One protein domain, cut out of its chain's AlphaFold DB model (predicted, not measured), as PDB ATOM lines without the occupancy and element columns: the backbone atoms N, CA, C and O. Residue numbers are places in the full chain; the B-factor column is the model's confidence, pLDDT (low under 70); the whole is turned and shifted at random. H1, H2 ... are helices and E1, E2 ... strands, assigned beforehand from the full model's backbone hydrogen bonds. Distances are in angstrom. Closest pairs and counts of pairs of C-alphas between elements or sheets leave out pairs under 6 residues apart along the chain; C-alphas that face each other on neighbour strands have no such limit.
ATOM      1  N   PHE A   2      34.688 -38.203 -50.428       93.50
ATOM      2  CA  PHE A   2      34.993 -37.734 -49.065       93.50
ATOM      3  C   PHE A   2      34.874 -36.216 -48.846       93.50
ATOM      4  O   PHE A   2      34.097 -35.785 -47.997       93.50
ATOM      5  N   ARG A   3      35.561 -35.391 -49.655       96.25
ATOM      6  CA  ARG A   3      35.499 -33.917 -49.532       96.25
ATOM      7  C   ARG A   3      34.069 -33.374 -49.630       96.25
ATOM      8  O   ARG A   3      33.699 -32.486 -48.876       96.25
ATOM      9  N   ARG A   4      33.230 -33.965 -50.492       96.00
ATOM     10  CA  ARG A   4      31.809 -33.595 -50.605       96.00
ATOM     11  C   ARG A   4      31.035 -33.863 -49.317       96.00
ATOM     12  O   ARG A   4      30.210 -33.043 -48.939       96.00
ATOM     13  N   GLY A   5      31.317 -34.973 -48.633       96.81
ATOM     14  CA  GLY A   5      30.727 -35.267 -47.326       96.81
ATOM     15  C   GLY A   5      31.073 -34.203 -46.279       96.81
ATOM     16  O   GLY A   5      30.184 -33.741 -45.566       96.81
ATOM     17  N   GLN A   6      32.333 -33.754 -46.246       97.69
ATOM     18  CA  GLN A   6      32.776 -32.667 -45.362       97.69
ATOM     19  C   GLN A   6      32.078 -31.345 -45.695       97.69
ATOM     20  O   GLN A   6      31.461 -30.740 -44.821       97.69
ATOM     21  N   GLU A   7      32.090 -30.944 -46.969       97.94
ATOM     22  CA  GLU A   7      31.423 -29.724 -47.440       97.94
ATOM     23  C   GLU A   7      29.926 -29.722 -47.095       97.94
ATOM     24  O   GLU A   7      29.385 -28.711 -46.649       97.94
ATOM     25  N   HIS A   8      29.238 -30.850 -47.293       97.75
ATOM     26  CA  HIS A   8      27.812 -30.972 -46.991       97.75
ATOM     27  C   HIS A   8      27.526 -30.916 -45.490       97.75
ATOM     28  O   HIS A   8      26.489 -30.376 -45.092       97.75
ATOM     29  N   ARG A   9      28.435 -31.438 -44.659       96.25
ATOM     30  CA  ARG A   9      28.347 -31.312 -43.203       96.25
ATOM     31  C   ARG A   9      28.529 -29.857 -42.765       96.25
ATOM     32  O   ARG A   9      27.716 -29.360 -41.992       96.25
ATOM     33  N   GLU A  10      29.536 -29.165 -43.296       96.00
ATOM     34  CA  GLU A  10      29.835 -27.757 -42.979       96.00
ATOM     35  C   GLU A  10      28.720 -26.806 -43.422       96.00
ATOM     36  O   GLU A  10      28.350 -25.885 -42.695       96.00
ATOM     37  N   LYS A  11      28.126 -27.064 -44.591       97.38
ATOM     38  CA  LYS A  11      27.024 -26.264 -45.149       97.38
ATOM     39  C   LYS A  11      25.643 -26.648 -44.608       97.38
ATOM     40  O   LYS A  11      24.646 -26.136 -45.107       97.38
ATOM     41  N   ASN A  12      25.555 -27.545 -43.621       95.19
ATOM     42  CA  ASN A  12      24.291 -28.047 -43.060       95.19
ATOM     43  C   ASN A  12      23.334 -28.702 -44.081       95.19
ATOM     44  O   ASN A  12      22.137 -28.822 -43.810       95.19
ATOM     45  N   VAL A  13      23.855 -29.164 -45.222       97.38
ATOM     46  CA  VAL A  13      23.108 -29.973 -46.203       97.38
ATOM     47  C   VAL A  13      22.824 -31.358 -45.623       97.38
ATOM     48  O   VAL A  13      21.737 -31.901 -45.798       97.38
ATOM     49  N   VAL A  14      23.791 -31.909 -44.883       95.88
ATOM     50  CA  VAL A  14      23.622 -33.122 -44.077       95.88
ATOM     51  C   VAL A  14      23.815 -32.779 -42.608       95.88
ATOM     52  O   VAL A  14      24.799 -32.147 -42.216       95.88
ATOM     53  N   LYS A  15      22.875 -33.230 -41.781       95.00
ATOM     54  CA  LYS A  15      22.898 -33.042 -40.331       95.00
ATOM     55  C   LYS A  15      23.001 -34.391 -39.640       95.00
ATOM     56  O   LYS A  15      22.325 -35.340 -40.029       95.00
ATOM     57  N   LEU A  16      23.836 -34.459 -38.607       95.12
ATOM     58  CA  LEU A  16      23.786 -35.568 -37.660       95.12
ATOM     59  C   LEU A  16      22.494 -35.463 -36.850       95.12
ATOM     60  O   LEU A  16      21.986 -34.362 -36.623       95.12
ATOM     61  N   ARG A  17      21.958 -36.614 -36.440       93.50
ATOM     62  CA  ARG A  17      20.792 -36.647 -35.555       93.50
ATOM     63  C   ARG A  17      21.136 -36.002 -34.218       93.50
ATOM     64  O   ARG A  17      22.287 -36.033 -33.779       93.50
ATOM     65  N   ASN A  18      20.116 -35.438 -33.583       94.06
ATOM     66  CA  ASN A  18      20.250 -34.844 -32.264       94.06
ATOM     67  C   ASN A  18      20.833 -35.862 -31.264       94.06
ATOM     68  O   ASN A  18      20.507 -37.050 -31.318       94.06
ATOM     69  N   GLY A  19      21.756 -35.395 -30.423       95.06
ATOM     70  CA  GLY A  19      22.488 -36.209 -29.450       95.06
ATOM     71  C   GLY A  19      23.561 -37.154 -30.011       95.06
ATOM     72  O   GLY A  19      24.234 -37.804 -29.218       95.06
ATOM     73  N   PHE A  20      23.758 -37.262 -31.335       95.38
ATOM     74  CA  PHE A  20      24.728 -38.220 -31.895       95.38
ATOM     75  C   PHE A  20      26.156 -37.941 -31.409       95.38
ATOM     76  O   PHE A  20      26.780 -38.814 -30.818       95.38
ATOM     77  N   SER A  21      26.656 -36.717 -31.599       95.25
ATOM     78  CA  SER A  21      28.014 -36.345 -31.173       95.25
ATOM     79  C   SER A  21      28.199 -36.479 -29.659       95.25
ATOM     80  O   SER A  21      29.234 -36.955 -29.202       95.25
ATOM     81  N   ASP A  22      27.168 -36.145 -28.877       94.50
ATOM     82  CA  ASP A  22      27.181 -36.337 -27.424       94.50
ATOM     83  C   ASP A  22      27.315 -37.812 -27.028       94.50
ATOM     84  O   ASP A  22      28.047 -38.134 -26.092       94.50
ATOM     85  N   LEU A  23      26.618 -38.708 -27.731       93.62
ATOM     86  CA  LEU A  23      26.707 -40.146 -27.504       93.62
ATOM     87  C   LEU A  23      28.099 -40.683 -27.851       93.62
ATOM     88  O   LEU A  23      28.654 -41.471 -27.089       93.62
ATOM     89  N   ILE A  24      28.676 -40.241 -28.972       94.44
ATOM     90  CA  ILE A  24      30.040 -40.617 -29.359       94.44
ATOM     91  C   ILE A  24      31.037 -40.161 -28.289       94.44
ATOM     92  O   ILE A  24      31.833 -40.971 -27.820       94.44
ATOM     93  N   HIS A  25      30.941 -38.913 -27.822       92.62
ATOM     94  CA  HIS A  25      31.792 -38.408 -26.741       92.62
ATOM     95  C   HIS A  25      31.617 -39.196 -25.435       92.62
ATOM     96  O   HIS A  25      32.608 -39.489 -24.764       92.62
ATOM     97  N   LEU A  26      30.383 -39.571 -25.078       90.50
ATOM     98  CA  LEU A  26      30.107 -40.411 -23.909       90.50
ATOM     99  C   LEU A  26      30.786 -41.783 -24.033       90.50
ATOM    100  O   LEU A  26      31.427 -42.230 -23.087       90.50
ATOM    101  N   ILE A  27      30.678 -42.428 -25.198       90.75
ATOM    102  CA  ILE A  27      31.302 -43.730 -25.468       90.75
ATOM    103  C   ILE A  27      32.832 -43.641 -25.409       90.75
ATOM    104  O   ILE A  27      33.488 -44.559 -24.925       90.75
ATOM    105  N   GLN A  28      33.401 -42.531 -25.876       90.75
ATOM    106  CA  GLN A  28      34.844 -42.287 -25.860       90.75
ATOM    107  C   GLN A  28      35.378 -41.800 -24.506       90.75
ATOM    108  O   GLN A  28      36.586 -41.620 -24.354       90.75
ATOM    109  N   SER A  29      34.506 -41.610 -23.517       89.00
ATOM    110  CA  SER A  29      34.892 -41.214 -22.166       89.00
ATOM    111  C   SER A  29      34.994 -42.434 -21.240       89.00
ATOM    112  O   SER A  29      34.226 -43.395 -21.380       89.00
ATOM    113  N   PRO A  30      35.909 -42.429 -20.253       86.19
ATOM    114  CA  PRO A  30      35.927 -43.449 -19.212       86.19
ATOM    115  C   PRO A  30      34.596 -43.502 -18.435       86.19
ATOM    116  O   PRO A  30      33.966 -42.462 -18.227       86.19
ATOM    117  N   PRO A  31      34.159 -44.690 -17.978       83.94
ATOM    118  CA  PRO A  31      34.822 -45.990 -18.129       83.94
ATOM    119  C   PRO A  31      34.439 -46.741 -19.422       83.94
ATOM    120  O   PRO A  31      34.895 -47.860 -19.629       83.94
ATOM    121  N   ILE A  32      33.575 -46.178 -20.278       84.81
ATOM    122  CA  ILE A  32      33.008 -46.894 -21.437       84.81
ATOM    123  C   ILE A  32      34.076 -47.164 -22.507       84.81
ATOM    124  O   ILE A  32      34.125 -48.256 -23.071       84.81
ATOM    125  N   VAL A  33      34.973 -46.208 -22.748       87.81
ATOM    126  CA  VAL A  33      36.040 -46.355 -23.753       87.81
ATOM    127  C   VAL A  33      36.987 -47.524 -23.463       87.81
ATOM    128  O   VAL A  33      37.557 -48.097 -24.382       87.81
ATOM    129  N   GLU A  34      37.125 -47.918 -22.196       85.31
ATOM    130  CA  GLU A  34      38.022 -49.004 -21.773       85.31
ATOM    131  C   GLU A  34      37.476 -50.397 -22.113       85.31
ATOM    132  O   GLU A  34      38.222 -51.376 -22.112       85.31
ATOM    133  N   ILE A  35      36.177 -50.497 -22.407       81.31
ATOM    134  CA  ILE A  35      35.477 -51.765 -22.657       81.31
ATOM    135  C   ILE A  35      34.911 -51.871 -24.078       81.31
ATOM    136  O   ILE A  35      34.396 -52.926 -24.450       81.31
ATOM    137  N   ILE A  36      34.997 -50.803 -24.877       83.38
ATOM    138  CA  ILE A  36      34.527 -50.777 -26.264       83.38
ATOM    139  C   ILE A  36      35.720 -50.824 -27.217       83.38
ATOM    140  O   ILE A  36      36.667 -50.057 -27.109       83.38
ATOM    141  N   ASP A  37      35.649 -51.736 -28.183       83.38
ATOM    142  CA  ASP A  37      36.709 -51.962 -29.172       83.38
ATOM    143  C   ASP A  37      36.727 -50.910 -30.294       83.38
ATOM    144  O   ASP A  37      37.758 -50.621 -30.894       83.38
ATOM    145  N   GLY A  38      35.569 -50.322 -30.584       87.94
ATOM    146  CA  GLY A  38      35.432 -49.275 -31.582       87.94
ATOM    147  C   GLY A  38      33.979 -48.962 -31.897       87.94
ATOM    148  O   GLY A  38      33.067 -49.713 -31.544       87.94
ATOM    149  N   ILE A  39      33.773 -47.849 -32.597       92.38
ATOM    150  CA  ILE A  39      32.460 -47.411 -33.072       92.38
ATOM    151  C   ILE A  39      32.453 -47.530 -34.589       92.38
ATOM    152  O   ILE A  39      33.298 -46.949 -35.269       92.38
ATOM    153  N   GLN A  40      31.506 -48.286 -35.130       93.75
ATOM    154  CA  GLN A  40      31.451 -48.585 -36.557       93.75
ATOM    155  C   GLN A  40      30.108 -48.150 -37.135       93.75
ATOM    156  O   GLN A  40      29.075 -48.257 -36.474       93.75
ATOM    157  N   VAL A  41      30.116 -47.686 -38.383       94.88
ATOM    158  CA  VAL A  41      28.892 -47.414 -39.146       94.88
ATOM    159  C   VAL A  41      28.730 -48.478 -40.214       94.88
ATOM    160  O   VAL A  41      29.594 -48.612 -41.075       94.88
ATOM    161  N   LEU A  42      27.603 -49.187 -40.187       95.25
ATOM    162  CA  LEU A  42      27.204 -50.151 -41.208       95.25
ATOM    163  C   LEU A  42      26.016 -49.597 -42.001       95.25
ATOM    164  O   LEU A  42      24.963 -49.297 -41.439       95.25
ATOM    165  N   SER A  43      26.173 -49.441 -43.313       94.44
ATOM    166  CA  SER A  43      25.172 -48.776 -44.147       94.44
ATOM    167  C   SER A  43      25.045 -49.408 -45.527       94.44
ATOM    168  O   SER A  43      26.041 -49.710 -46.173       94.44
ATOM    169  N   VAL A  44      23.811 -49.498 -46.023       92.69
ATOM    170  CA  VAL A  44      23.501 -49.874 -47.418       92.69
ATOM    171  C   VAL A  44      23.725 -48.723 -48.416       92.69
ATOM    172  O   VAL A  44      23.359 -48.819 -49.581       92.69
ATOM    173  N   ASN A  45      24.275 -47.585 -47.972       86.75
ATOM    174  CA  ASN A  45      24.531 -46.438 -48.841       86.75
ATOM    175  C   ASN A  45      25.596 -46.752 -49.913       86.75
ATOM    176  O   ASN A  45      26.367 -47.702 -49.806       86.75
ATOM    177  N   TRP A  46      25.646 -45.920 -50.949       84.44
ATOM    178  CA  TRP A  46      26.460 -46.097 -52.151       84.44
ATOM    179  C   TRP A  46      27.848 -45.442 -52.072       84.44
ATOM    180  O   TRP A  46      28.577 -45.447 -53.057       84.44
ATOM    181  N   SER A  47      28.224 -44.827 -50.941       91.19
ATOM    182  CA  SER A  47      29.591 -44.312 -50.775       91.19
ATOM    183  C   SER A  47      30.054 -44.254 -49.318       91.19
ATOM    184  O   SER A  47      29.780 -43.297 -48.581       91.19
ATOM    185  N   ALA A  48      30.869 -45.239 -48.940       92.38
ATOM    186  CA  ALA A  48      31.636 -45.253 -47.701       92.38
ATOM    187  C   ALA A  48      32.513 -43.999 -47.596       92.38
ATOM    188  O   ALA A  48      32.529 -43.332 -46.559       92.38
ATOM    189  N   SER A  49      33.176 -43.615 -48.694       91.81
ATOM    190  CA  SER A  49      33.965 -42.385 -48.773       91.81
ATOM    191  C   SER A  49      33.159 -41.132 -48.412       91.81
ATOM    192  O   SER A  49      33.663 -40.284 -47.677       91.81
ATOM    193  N   TYR A  50      31.919 -40.993 -48.897       94.69
ATOM    194  CA  TYR A  50      31.057 -39.857 -48.546       94.69
ATOM    195  C   TYR A  50      30.718 -39.828 -47.050       94.69
ATOM    196  O   TYR A  50      30.886 -38.791 -46.406       94.69
ATOM    197  N   ILE A  51      30.284 -40.965 -46.491       95.38
ATOM    198  CA  ILE A  51      29.916 -41.083 -45.071       95.38
ATOM    199  C   ILE A  51      31.118 -40.762 -44.171       95.38
ATOM    200  O   ILE A  51      30.973 -39.988 -43.226       95.38
ATOM    201  N   ARG A  52      32.317 -41.270 -44.500       95.25
ATOM    202  CA  ARG A  52      33.560 -40.914 -43.789       95.25
ATOM    203  C   ARG A  52      33.811 -39.407 -43.802       95.25
ATOM    204  O   ARG A  52      34.225 -38.856 -42.793       95.25
ATOM    205  N   GLY A  53      33.523 -38.733 -44.915       96.38
ATOM    206  CA  GLY A  53      33.607 -37.276 -45.004       96.38
ATOM    207  C   GLY A  53      32.651 -36.577 -44.033       96.38
ATOM    208  O   GLY A  53      33.079 -35.717 -43.264       96.38
ATOM    209  N   VAL A  54      31.378 -36.988 -44.021       97.25
ATOM    210  CA  VAL A  54      30.346 -36.446 -43.112       97.25
ATOM    211  C   VAL A  54      30.725 -36.639 -41.639       97.25
ATOM    212  O   VAL A  54      30.507 -35.736 -40.833       97.25
ATOM    213  N   LEU A  55      31.306 -37.794 -41.303       96.62
ATOM    214  CA  LEU A  55      31.668 -38.199 -39.940       96.62
ATOM    215  C   LEU A  55      33.126 -37.892 -39.572       96.62
ATOM    216  O   LEU A  55      33.572 -38.288 -38.506       96.62
ATOM    217  N   SER A  56      33.879 -37.186 -40.419       94.94
ATOM    218  CA  SER A  56      35.336 -37.012 -40.254       94.94
ATOM    219  C   SER A  56      35.770 -36.283 -38.978       94.94
ATOM    220  O   SER A  56      36.945 -36.322 -38.629       94.94
ATOM    221  N   ARG A  57      34.840 -35.607 -38.295       92.88
ATOM    222  CA  ARG A  57      35.067 -34.918 -37.014       92.88
ATOM    223  C   ARG A  57      34.533 -35.697 -35.811       92.88
ATOM    224  O   ARG A  57      34.641 -35.220 -34.690       92.88
ATOM    225  N   GLU A  58      33.945 -36.863 -36.048       94.31
ATOM    226  CA  GLU A  58      33.377 -37.732 -35.026       94.31
ATOM    227  C   GLU A  58      34.333 -38.906 -34.774       94.31
ATOM    228  O   GLU A  58      35.048 -39.354 -35.671       94.31
ATOM    229  N   GLY A  59      34.321 -39.443 -33.558       89.38
ATOM    230  CA  GLY A  59      35.150 -40.563 -33.109       89.38
ATOM    231  C   GLY A  59      34.820 -41.944 -33.693       89.38
ATOM    232  O   GLY A  59      34.808 -42.927 -32.955       89.38
ATOM    233  N   ILE A  60      34.506 -42.030 -34.986       93.44
ATOM    234  CA  ILE A  60      34.097 -43.265 -35.668       93.44
ATOM    235  C   ILE A  60      35.328 -44.032 -36.158       93.44
ATOM    236  O   ILE A  60      36.129 -43.516 -36.933       93.44
ATOM    237  N   SER A  61      35.455 -45.288 -35.733       90.88
ATOM    238  CA  SER A  61      36.586 -46.168 -36.046       90.88
ATOM    239  C   SER A  61      36.553 -46.674 -37.487       90.88
ATOM    240  O   SER A  61      37.591 -46.759 -38.137       90.88
ATOM    241  N   SER A  62      35.371 -47.025 -37.999       91.19
ATOM    242  CA  SER A  62      35.226 -47.530 -39.366       91.19
ATOM    243  C   SER A  62      33.856 -47.211 -39.966       91.19
ATOM    244  O   SER A  62      32.848 -47.053 -39.275       91.19
ATOM    245  N   VAL A  63      33.828 -47.120 -41.294       92.56
ATOM    246  CA  VAL A  63      32.601 -46.999 -42.087       92.56
ATOM    247  C   VAL A  63      32.589 -48.129 -43.101       92.56
ATOM    248  O   VAL A  63      33.519 -48.243 -43.909       92.56
ATOM    249  N   ILE A  64      31.517 -48.908 -43.042       92.75
ATOM    250  CA  ILE A  64      31.248 -50.118 -43.805       92.75
ATOM    251  C   ILE A  64      30.014 -49.846 -44.646       92.75
ATOM    252  O   ILE A  64      28.898 -49.709 -44.141       92.75
ATOM    253  N   SER A  65      30.239 -49.680 -45.937       93.06
ATOM    254  CA  SER A  65      29.208 -49.344 -46.904       93.06
ATOM    255  C   SER A  65      29.706 -49.697 -48.296       93.06
ATOM    256  O   SER A  65      30.866 -50.087 -48.449       93.06
ATOM    257  N   ASN A  66      28.860 -49.534 -49.307       92.75
ATOM    258  CA  ASN A  66      29.330 -49.665 -50.676       92.75
ATOM    259  C   ASN A  66      30.230 -48.481 -51.037       92.75
ATOM    260  O   ASN A  66      30.081 -47.387 -50.483       92.75
ATOM    261  N   ASP A  67      31.133 -48.666 -51.988       89.12
ATOM    262  CA  ASP A  67      31.775 -47.558 -52.692       89.12
ATOM    263  C   ASP A  67      31.734 -47.806 -54.199       89.12
ATOM    264  O   ASP A  67      31.477 -48.922 -54.654       89.12
ATOM    265  N   ILE A  68      31.950 -46.736 -54.959       86.81
ATOM    266  CA  ILE A  68      31.932 -46.778 -56.421       86.81
ATOM    267  C   ILE A  68      33.374 -46.805 -56.911       86.81
ATOM    268  O   ILE A  68      34.156 -45.903 -56.586       86.81
ATOM    269  N   ASN A  69      33.718 -47.805 -57.715       84.56
ATOM    270  CA  ASN A  69      35.004 -47.867 -58.384       84.56
ATOM    271  C   ASN A  69      35.103 -46.717 -59.405       84.56
ATOM    272  O   ASN A  69      34.281 -46.619 -60.318       84.56
ATOM    273  N   PRO A  70      36.093 -45.814 -59.278       83.38
ATOM    274  CA  PRO A  70      36.210 -44.667 -60.172       83.38
ATOM    275  C   PRO A  70      36.636 -45.038 -61.599       83.38
ATOM    276  O   PRO A  70      36.511 -44.194 -62.484       83.38
ATOM    277  N   ALA A  71      37.170 -46.244 -61.823       88.56
ATOM    278  CA  ALA A  71      37.664 -46.669 -63.129       88.56
ATOM    279  C   ALA A  71      36.545 -47.174 -64.055       88.56
ATOM    280  O   ALA A  71      36.561 -46.866 -65.245       88.56
ATOM    281  N   ASP A  72      35.585 -47.929 -63.520       89.69
ATOM    282  CA  ASP A  72      34.540 -48.613 -64.299       89.69
ATOM    283  C   ASP A  72      33.110 -48.353 -63.791       89.69
ATOM    284  O   ASP A  72      32.142 -48.735 -64.449       89.69
ATOM    285  N   GLY A  73      32.956 -47.670 -62.653       87.25
ATOM    286  CA  GLY A  73      31.662 -47.401 -62.036       87.25
ATOM    287  C   GLY A  73      31.037 -48.599 -61.319       87.25
ATOM    288  O   GLY A  73      29.863 -48.504 -60.948       87.25
ATOM    289  N   SER A  74      31.771 -49.702 -61.115       88.62
ATOM    290  CA  SER A  74      31.284 -50.838 -60.326       88.62
ATOM    291  C   SER A  74      30.960 -50.408 -58.895       88.62
ATOM    292  O   SER A  74      31.513 -49.437 -58.374       88.62
ATOM    293  N   VAL A  75      30.038 -51.129 -58.261       87.69
ATOM    294  CA  VAL A  75      29.704 -50.930 -56.852       87.69
ATOM    295  C   VAL A  75      30.105 -52.169 -56.090       87.69
ATOM    296  O   VAL A  75      29.610 -53.250 -56.394       87.69
ATOM    297  N   ASP A  76      30.912 -51.975 -55.054       87.38
ATOM    298  CA  ASP A  76      31.377 -53.061 -54.206       87.38
ATOM    299  C   ASP A  76      31.288 -52.669 -52.729       87.38
ATOM    300  O   ASP A  76      31.607 -51.545 -52.320       87.38
ATOM    301  N   ALA A  77      30.863 -53.616 -51.901       83.56
ATOM    302  CA  ALA A  77      30.975 -53.530 -50.457       83.56
ATOM    303  C   ALA A  77      32.397 -53.921 -50.060       83.56
ATOM    304  O   ALA A  77      32.702 -55.092 -49.836       83.56
ATOM    305  N   LEU A  78      33.286 -52.934 -49.961       70.25
ATOM    306  CA  LEU A  78      34.638 -53.192 -49.479       70.25
ATOM    307  C   LEU A  78      34.594 -53.612 -48.002       70.25
ATOM    308  O   LEU A  78      33.957 -52.932 -47.186       70.25
ATOM    309  N   PRO A  79      35.274 -54.703 -47.619       61.06
ATOM    310  CA  PRO A  79      35.366 -55.075 -46.221       61.06
ATOM    311  C   PRO A  79      36.150 -54.039 -45.418       61.06
ATOM    312  O   PRO A  79      37.070 -53.398 -45.918       61.06
ATOM    313  N   ALA A  80      35.814 -53.907 -44.131       55.97
ATOM    314  CA  ALA A  80      36.560 -53.054 -43.199       55.97
ATOM    315  C   ALA A  80      38.012 -53.519 -42.985       55.97
ATOM    316  O   ALA A  80      38.830 -52.758 -42.476       55.97
ATOM    317  N   ILE A  81      38.302 -54.776 -43.327       55.00
ATOM    318  CA  ILE A  81      39.532 -55.494 -43.009       55.00
ATOM    319  C   ILE A  81      39.887 -56.314 -44.262       55.00
ATOM    320  O   ILE A  81      39.386 -57.419 -44.444       55.00
ATOM    321  N   SER A  82      40.647 -55.741 -45.194       53.34
ATOM    322  CA  SER A  82      41.322 -56.503 -46.257       53.34
ATOM    323  C   SER A  82      42.526 -57.202 -45.598       53.34
ATOM    324  O   SER A  82      43.201 -56.585 -44.782       53.34
ATOM    325  N   ASP A  83      42.801 -58.498 -45.736       52.94
ATOM    326  CA  ASP A  83      42.808 -59.354 -46.918       52.94
ATOM    327  C   ASP A  83      42.329 -60.790 -46.586       52.94
ATOM    328  O   ASP A  83      42.328 -61.208 -45.428       52.94
ATOM    329  N   ASN A  84      41.971 -61.571 -47.615       59.50
ATOM    330  CA  ASN A  84      41.530 -62.981 -47.555       59.50
ATOM    331  C   ASN A  84      40.162 -63.238 -46.902       59.50
ATOM    332  O   ASN A  84      40.026 -64.005 -45.946       59.50
ATOM    333  N   ILE A  85      39.110 -62.659 -47.476       67.31
ATOM    334  CA  ILE A  85      37.743 -63.105 -47.195       67.31
ATOM    335  C   ILE A  85      37.455 -64.355 -48.024       67.31
ATOM    336  O   ILE A  85      37.554 -64.323 -49.249       67.31
ATOM    337  N   ALA A  86      37.099 -65.458 -47.365       67.19
ATOM    338  CA  ALA A  86      36.628 -66.645 -48.065       67.19
ATOM    339  C   ALA A  86      35.355 -66.311 -48.861       67.19
ATOM    340  O   ALA A  86      34.494 -65.562 -48.397       67.19
ATOM    341  N   SER A  87      35.221 -66.868 -50.066       65.19
ATOM    342  CA  SER A  87      34.019 -66.663 -50.881       65.19
ATOM    343  C   SER A  87      32.757 -67.006 -50.077       65.19
ATOM    344  O   SER A  87      32.669 -68.085 -49.494       65.19
ATOM    345  N   GLY A  88      31.801 -66.072 -50.022       68.56
ATOM    346  CA  GLY A  88      30.532 -66.226 -49.300       68.56
ATOM    347  C   GLY A  88      30.521 -65.753 -47.839       68.56
ATOM    348  O   GLY A  88      29.447 -65.683 -47.249       68.56
ATOM    349  N   ASP A  89      31.664 -65.377 -47.254       79.56
ATOM    350  CA  ASP A  89      31.718 -64.865 -45.874       79.56
ATOM    351  C   ASP A  89      31.358 -63.371 -45.747       79.56
ATOM    352  O   ASP A  89      31.130 -62.884 -44.637       79.56
ATOM    353  N   TRP A  90      31.307 -62.649 -46.871       87.25
ATOM    354  CA  TRP A  90      31.015 -61.218 -46.956       87.25
ATOM    355  C   TRP A  90      30.138 -60.917 -48.178       87.25
ATOM    356  O   TRP A  90      30.354 -61.523 -49.232       87.25
ATOM    357  N   PRO A  91      29.165 -59.995 -48.073       87.75
ATOM    358  CA  PRO A  91      28.343 -59.606 -49.214       87.75
ATOM    359  C   PRO A  91      29.168 -58.825 -50.244       87.75
ATOM    360  O   PRO A  91      29.925 -57.931 -49.883       87.75
ATOM    361  N   SER A  92      28.994 -59.107 -51.537       87.12
ATOM    362  CA  SER A  92      29.626 -58.307 -52.598       87.12
ATOM    363  C   SER A  92      29.074 -56.882 -52.659       87.12
ATOM    364  O   SER A  92      29.797 -55.961 -53.019       87.12
ATOM    365  N   ILE A  93      27.808 -56.688 -52.273       90.69
ATOM    366  CA  ILE A  93      27.115 -55.398 -52.199       90.69
ATOM    367  C   ILE A  93      26.249 -55.387 -50.932       90.69
ATOM    368  O   ILE A  93      25.592 -56.371 -50.613       90.69
ATOM    369  N   LEU A  94      26.214 -54.263 -50.220       92.44
ATOM    370  CA  LEU A  94      25.322 -53.995 -49.094       92.44
ATOM    371  C   LEU A  94      24.065 -53.286 -49.603       92.44
ATOM    372  O   LEU A  94      24.044 -52.062 -49.711       92.44
ATOM    373  N   SER A  95      23.014 -54.033 -49.919       91.50
ATOM    374  CA  SER A  95      21.782 -53.495 -50.516       91.50
ATOM    375  C   SER A  95      20.535 -53.731 -49.663       91.50
ATOM    376  O   SER A  95      19.620 -52.904 -49.656       91.50
ATOM    377  N   VAL A  96      20.512 -54.829 -48.907       93.62
ATOM    378  CA  VAL A  96      19.365 -55.259 -48.098       93.62
ATOM    379  C   VAL A  96      19.770 -55.577 -46.656       93.62
ATOM    380  O   VAL A  96      20.947 -55.548 -46.292       93.62
ATOM    381  N   GLY A  97      18.780 -55.864 -45.805       94.25
ATOM    382  CA  GLY A  97      19.025 -56.204 -44.400       94.25
ATOM    383  C   GLY A  97      19.888 -57.452 -44.216       94.25
ATOM    384  O   GLY A  97      20.787 -57.452 -43.373       94.25
ATOM    385  N   SER A  98      19.717 -58.457 -45.077       94.88
ATOM    386  CA  SER A  98      20.478 -59.705 -44.996       94.88
ATOM    387  C   SER A  98      21.960 -59.492 -45.301       94.88
ATOM    388  O   SER A  98      22.812 -60.186 -44.740       94.88
ATOM    389  N   ASP A  99      22.289 -58.492 -46.126       94.31
ATOM    390  CA  ASP A  99      23.673 -58.108 -46.410       94.31
ATOM    391  C   ASP A  99      24.301 -57.455 -45.173       94.31
ATOM    392  O   ASP A  99      25.407 -57.824 -44.769       94.31
ATOM    393  N   LYS A 100      23.570 -56.543 -44.508       95.31
ATOM    394  CA  LYS A 100      24.006 -55.954 -43.230       95.31
ATOM    395  C   LYS A 100      24.234 -57.035 -42.177       95.31
ATOM    396  O   LYS A 100      25.279 -57.040 -41.529       95.31
ATOM    397  N   LEU A 101      23.297 -57.972 -42.029       95.44
ATOM    398  CA  LEU A 101      23.431 -59.049 -41.055       95.44
ATOM    399  C   LEU A 101      24.651 -59.929 -41.358       95.44
ATOM    400  O   LEU A 101      25.420 -60.253 -40.452       95.44
ATOM    401  N   SER A 102      24.868 -60.272 -42.630       92.88
ATOM    402  CA  SER A 102      26.027 -61.062 -43.065       92.88
ATOM    403  C   SER A 102      27.347 -60.353 -42.753       92.88
ATOM    404  O   SER A 102      28.240 -60.954 -42.149       92.88
ATOM    405  N   ALA A 103      27.441 -59.056 -43.066       92.25
ATOM    406  CA  ALA A 103      28.598 -58.233 -42.727       92.25
ATOM    407  C   ALA A 103      28.818 -58.148 -41.207       92.25
ATOM    408  O   ALA A 103      29.934 -58.355 -40.730       92.25
ATOM    409  N   LEU A 104      27.765 -57.917 -40.419       92.38
ATOM    410  CA  LEU A 104      27.870 -57.796 -38.963       92.38
ATOM    411  C   LEU A 104      28.306 -59.110 -38.297       92.38
ATOM    412  O   LEU A 104      29.178 -59.109 -37.425       92.38
ATOM    413  N   ARG A 105      27.773 -60.247 -38.763       91.88
ATOM    414  CA  ARG A 105      28.219 -61.585 -38.348       91.88
ATOM    415  C   ARG A 105      29.693 -61.811 -38.664       91.88
ATOM    416  O   ARG A 105      30.411 -62.354 -37.825       91.88
ATOM    417  N   TYR A 106      30.151 -61.406 -39.850       90.12
ATOM    418  CA  TYR A 106      31.564 -61.496 -40.217       90.12
ATOM    419  C   TYR A 106      32.439 -60.668 -39.269       90.12
ATOM    420  O   TYR A 106      33.401 -61.198 -38.710       90.12
ATOM    421  N   LEU A 107      32.072 -59.408 -39.012       87.44
ATOM    422  CA  LEU A 107      32.813 -58.524 -38.102       87.44
ATOM    423  C   LEU A 107      32.901 -59.106 -36.689       87.44
ATOM    424  O   LEU A 107      33.985 -59.120 -36.106       87.44
ATOM    425  N   ARG A 108      31.800 -59.666 -36.168       88.50
ATOM    426  CA  ARG A 108      31.799 -60.349 -34.866       88.50
ATOM    427  C   ARG A 108      32.775 -61.523 -34.839       88.50
ATOM    428  O   ARG A 108      33.541 -61.649 -33.886       88.50
ATOM    429  N   ARG A 109      32.787 -62.361 -35.885       87.62
ATOM    430  CA  ARG A 109      33.732 -63.489 -35.992       87.62
ATOM    431  C   ARG A 109      35.181 -63.005 -36.006       87.62
ATOM    432  O   ARG A 109      36.017 -63.600 -35.333       87.62
ATOM    433  N   GLN A 110      35.486 -61.938 -36.746       84.69
ATOM    434  CA  GLN A 110      36.842 -61.377 -36.782       84.69
ATOM    435  C   GLN A 110      37.256 -60.804 -35.426       84.69
ATOM    436  O   GLN A 110      38.361 -61.074 -34.958       84.69
ATOM    437  N   GLN A 111      36.350 -60.097 -34.748       83.44
ATOM    438  CA  GLN A 111      36.600 -59.572 -33.411       83.44
ATOM    439  C   GLN A 111      36.856 -60.694 -32.398       83.44
ATOM    440  O   GLN A 111      37.816 -60.619 -31.636       83.44
ATOM    441  N   GLN A 112      36.056 -61.762 -32.418       84.25
ATOM    442  CA  GLN A 112      36.247 -62.922 -31.541       84.25
ATOM    443  C   GLN A 112      37.573 -63.642 -31.810       84.25
ATOM    444  O   GLN A 112      38.232 -64.077 -30.869       84.25
ATOM    445  N   LYS A 113      38.003 -63.736 -33.075       85.12
ATOM    446  CA  LYS A 113      39.321 -64.289 -33.427       85.12
ATOM    447  C   LYS A 113      40.463 -63.405 -32.919       85.12
ATOM    448  O   LYS A 113      41.429 -63.926 -32.371       85.12
ATOM    449  N   ALA A 114      40.354 -62.088 -33.092       83.06
ATOM    450  CA  ALA A 114      41.387 -61.139 -32.681       83.06
ATOM    451  C   ALA A 114      41.453 -60.949 -31.156       83.06
ATOM    452  O   ALA A 114      42.528 -60.735 -30.596       83.06
ATOM    453  N   LYS A 115      40.304 -61.018 -30.476       81.44
ATOM    454  CA  LYS A 115      40.146 -60.739 -29.044       81.44
ATOM    455  C   LYS A 115      39.223 -61.779 -28.388       81.44
ATOM    456  O   LYS A 115      38.138 -61.427 -27.928       81.44
ATOM    457  N   PRO A 116      39.658 -63.047 -28.256       76.50
ATOM    458  CA  PRO A 116      38.815 -64.147 -27.768       76.50
ATOM    459  C   PRO A 116      38.343 -63.990 -26.316       76.50
ATOM    460  O   PRO A 116      37.430 -64.686 -25.889       76.50
ATOM    461  N   LYS A 117      38.967 -63.087 -25.546       70.44
ATOM    462  CA  LYS A 117      38.591 -62.777 -24.159       70.44
ATOM    463  C   LYS A 117      37.529 -61.676 -24.036       70.44
ATOM    464  O   LYS A 117      37.013 -61.479 -22.942       70.44
ATOM    465  N   LEU A 118      37.214 -60.951 -25.114       69.00
ATOM    466  CA  LEU A 118      36.072 -60.035 -25.136       69.00
ATOM    467  C   LEU A 118      34.815 -60.843 -25.460       69.00
ATOM    468  O   LEU A 118      34.818 -61.620 -26.413       69.00
ATOM    469  N   LEU A 119      33.718 -60.625 -24.727       65.06
ATOM    470  CA  LEU A 119      32.455 -61.359 -24.934       65.06
ATOM    471  C   LEU A 119      31.801 -61.114 -26.312       65.06
ATOM    472  O   LEU A 119      30.783 -61.725 -26.632       65.06
ATOM    473  N   GLY A 120      32.397 -60.277 -27.173       64.06
ATOM    474  CA  GLY A 120      31.943 -60.056 -28.548       64.06
ATOM    475  C   GLY A 120      30.506 -59.543 -28.610       64.06
ATOM    476  O   GLY A 120      29.759 -59.924 -29.517       64.06
ATOM    477  N   GLU A 121      30.100 -58.767 -27.602       80.50
ATOM    478  CA  GLU A 121      28.785 -58.141 -27.543       80.50
ATOM    479  C   GLU A 121      28.767 -56.917 -28.454       80.50
ATOM    480  O   GLU A 121      29.640 -56.051 -28.394       80.50
TER     481      GLU A 121
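AT A GLANCE: This is residues 2 to 121 of the 220 residues of the protein "Putative upf0655 protein ycr015c" of Diaporthe ampelina (UniProt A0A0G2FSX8). Two short parallel strands, E1 and E2, lie in the middle of a flattened body, with helices H3 and H1 one beyond the other on one side and the long helix H4 on the other side. The hairpin of E3 and E4 turns off from E2 towards one end, and H2, with the long stretch of residues 28 to 39, lies towards the other end. The printed part has 120 residues, with four named helices and four named strands in the order H1, H2, E1, H3, E2, E3, E4, H4; the class is mixed, and under half of the residues are in named elements. The whole is compact, with a radius of gyration of the C-alphas of 15.6 A, and spans 46 by 42 by 23 A, only just flat.

IN THESE COORDINATES: H1, residues 2 to 10, begins with C-alpha 2 at (34.993, -37.734, -49.065) and is 12.8 A long. H2 is residues 20 to 27, E1 40 to 42, H3 48 to 54, E2 62 to 64, E3 66 to 68 and E4 75 to 77. H4, residues 97 to 114, is 25.7 A long and ends with C-alpha 114 at (41.387, -61.139, -32.681).

HOW THE PARTS SIT: E1 and E2 are parallel, with N 41 and O 62 at 2.9 A; with H3 between them they form a strand-helix-strand unit with a right-handed crossover. The closest C-alphas of H3 and E2 are Ala 48 and Val 63, 6.0 A. H1 and H3 touch at Gly 5 and Gly 53, closest C-alphas 4.2 A, at a shallow tilt of 28 degrees, the same way. E2 runs on into E3 at 80 degrees. E3 and E4 form an antiparallel hairpin, with N 67 and O 76 at 2.9 A. The closest C-alphas of E1 and H4 are Leu 42 and Lys 100, 6.9 A. H2 touches no helix. In H1, H2, H3 and H4 every O i to N i+4 pair is within hydrogen-bond range.

THE WHOLE: The C-alphas farthest apart, Pro 31 and Asp 72, are 46.2 A apart. The printed part has no cut. The links H2 to E1 and E4 to H4 are long. Confidence is under 70 at residues 79 to 88 and 118 to 120.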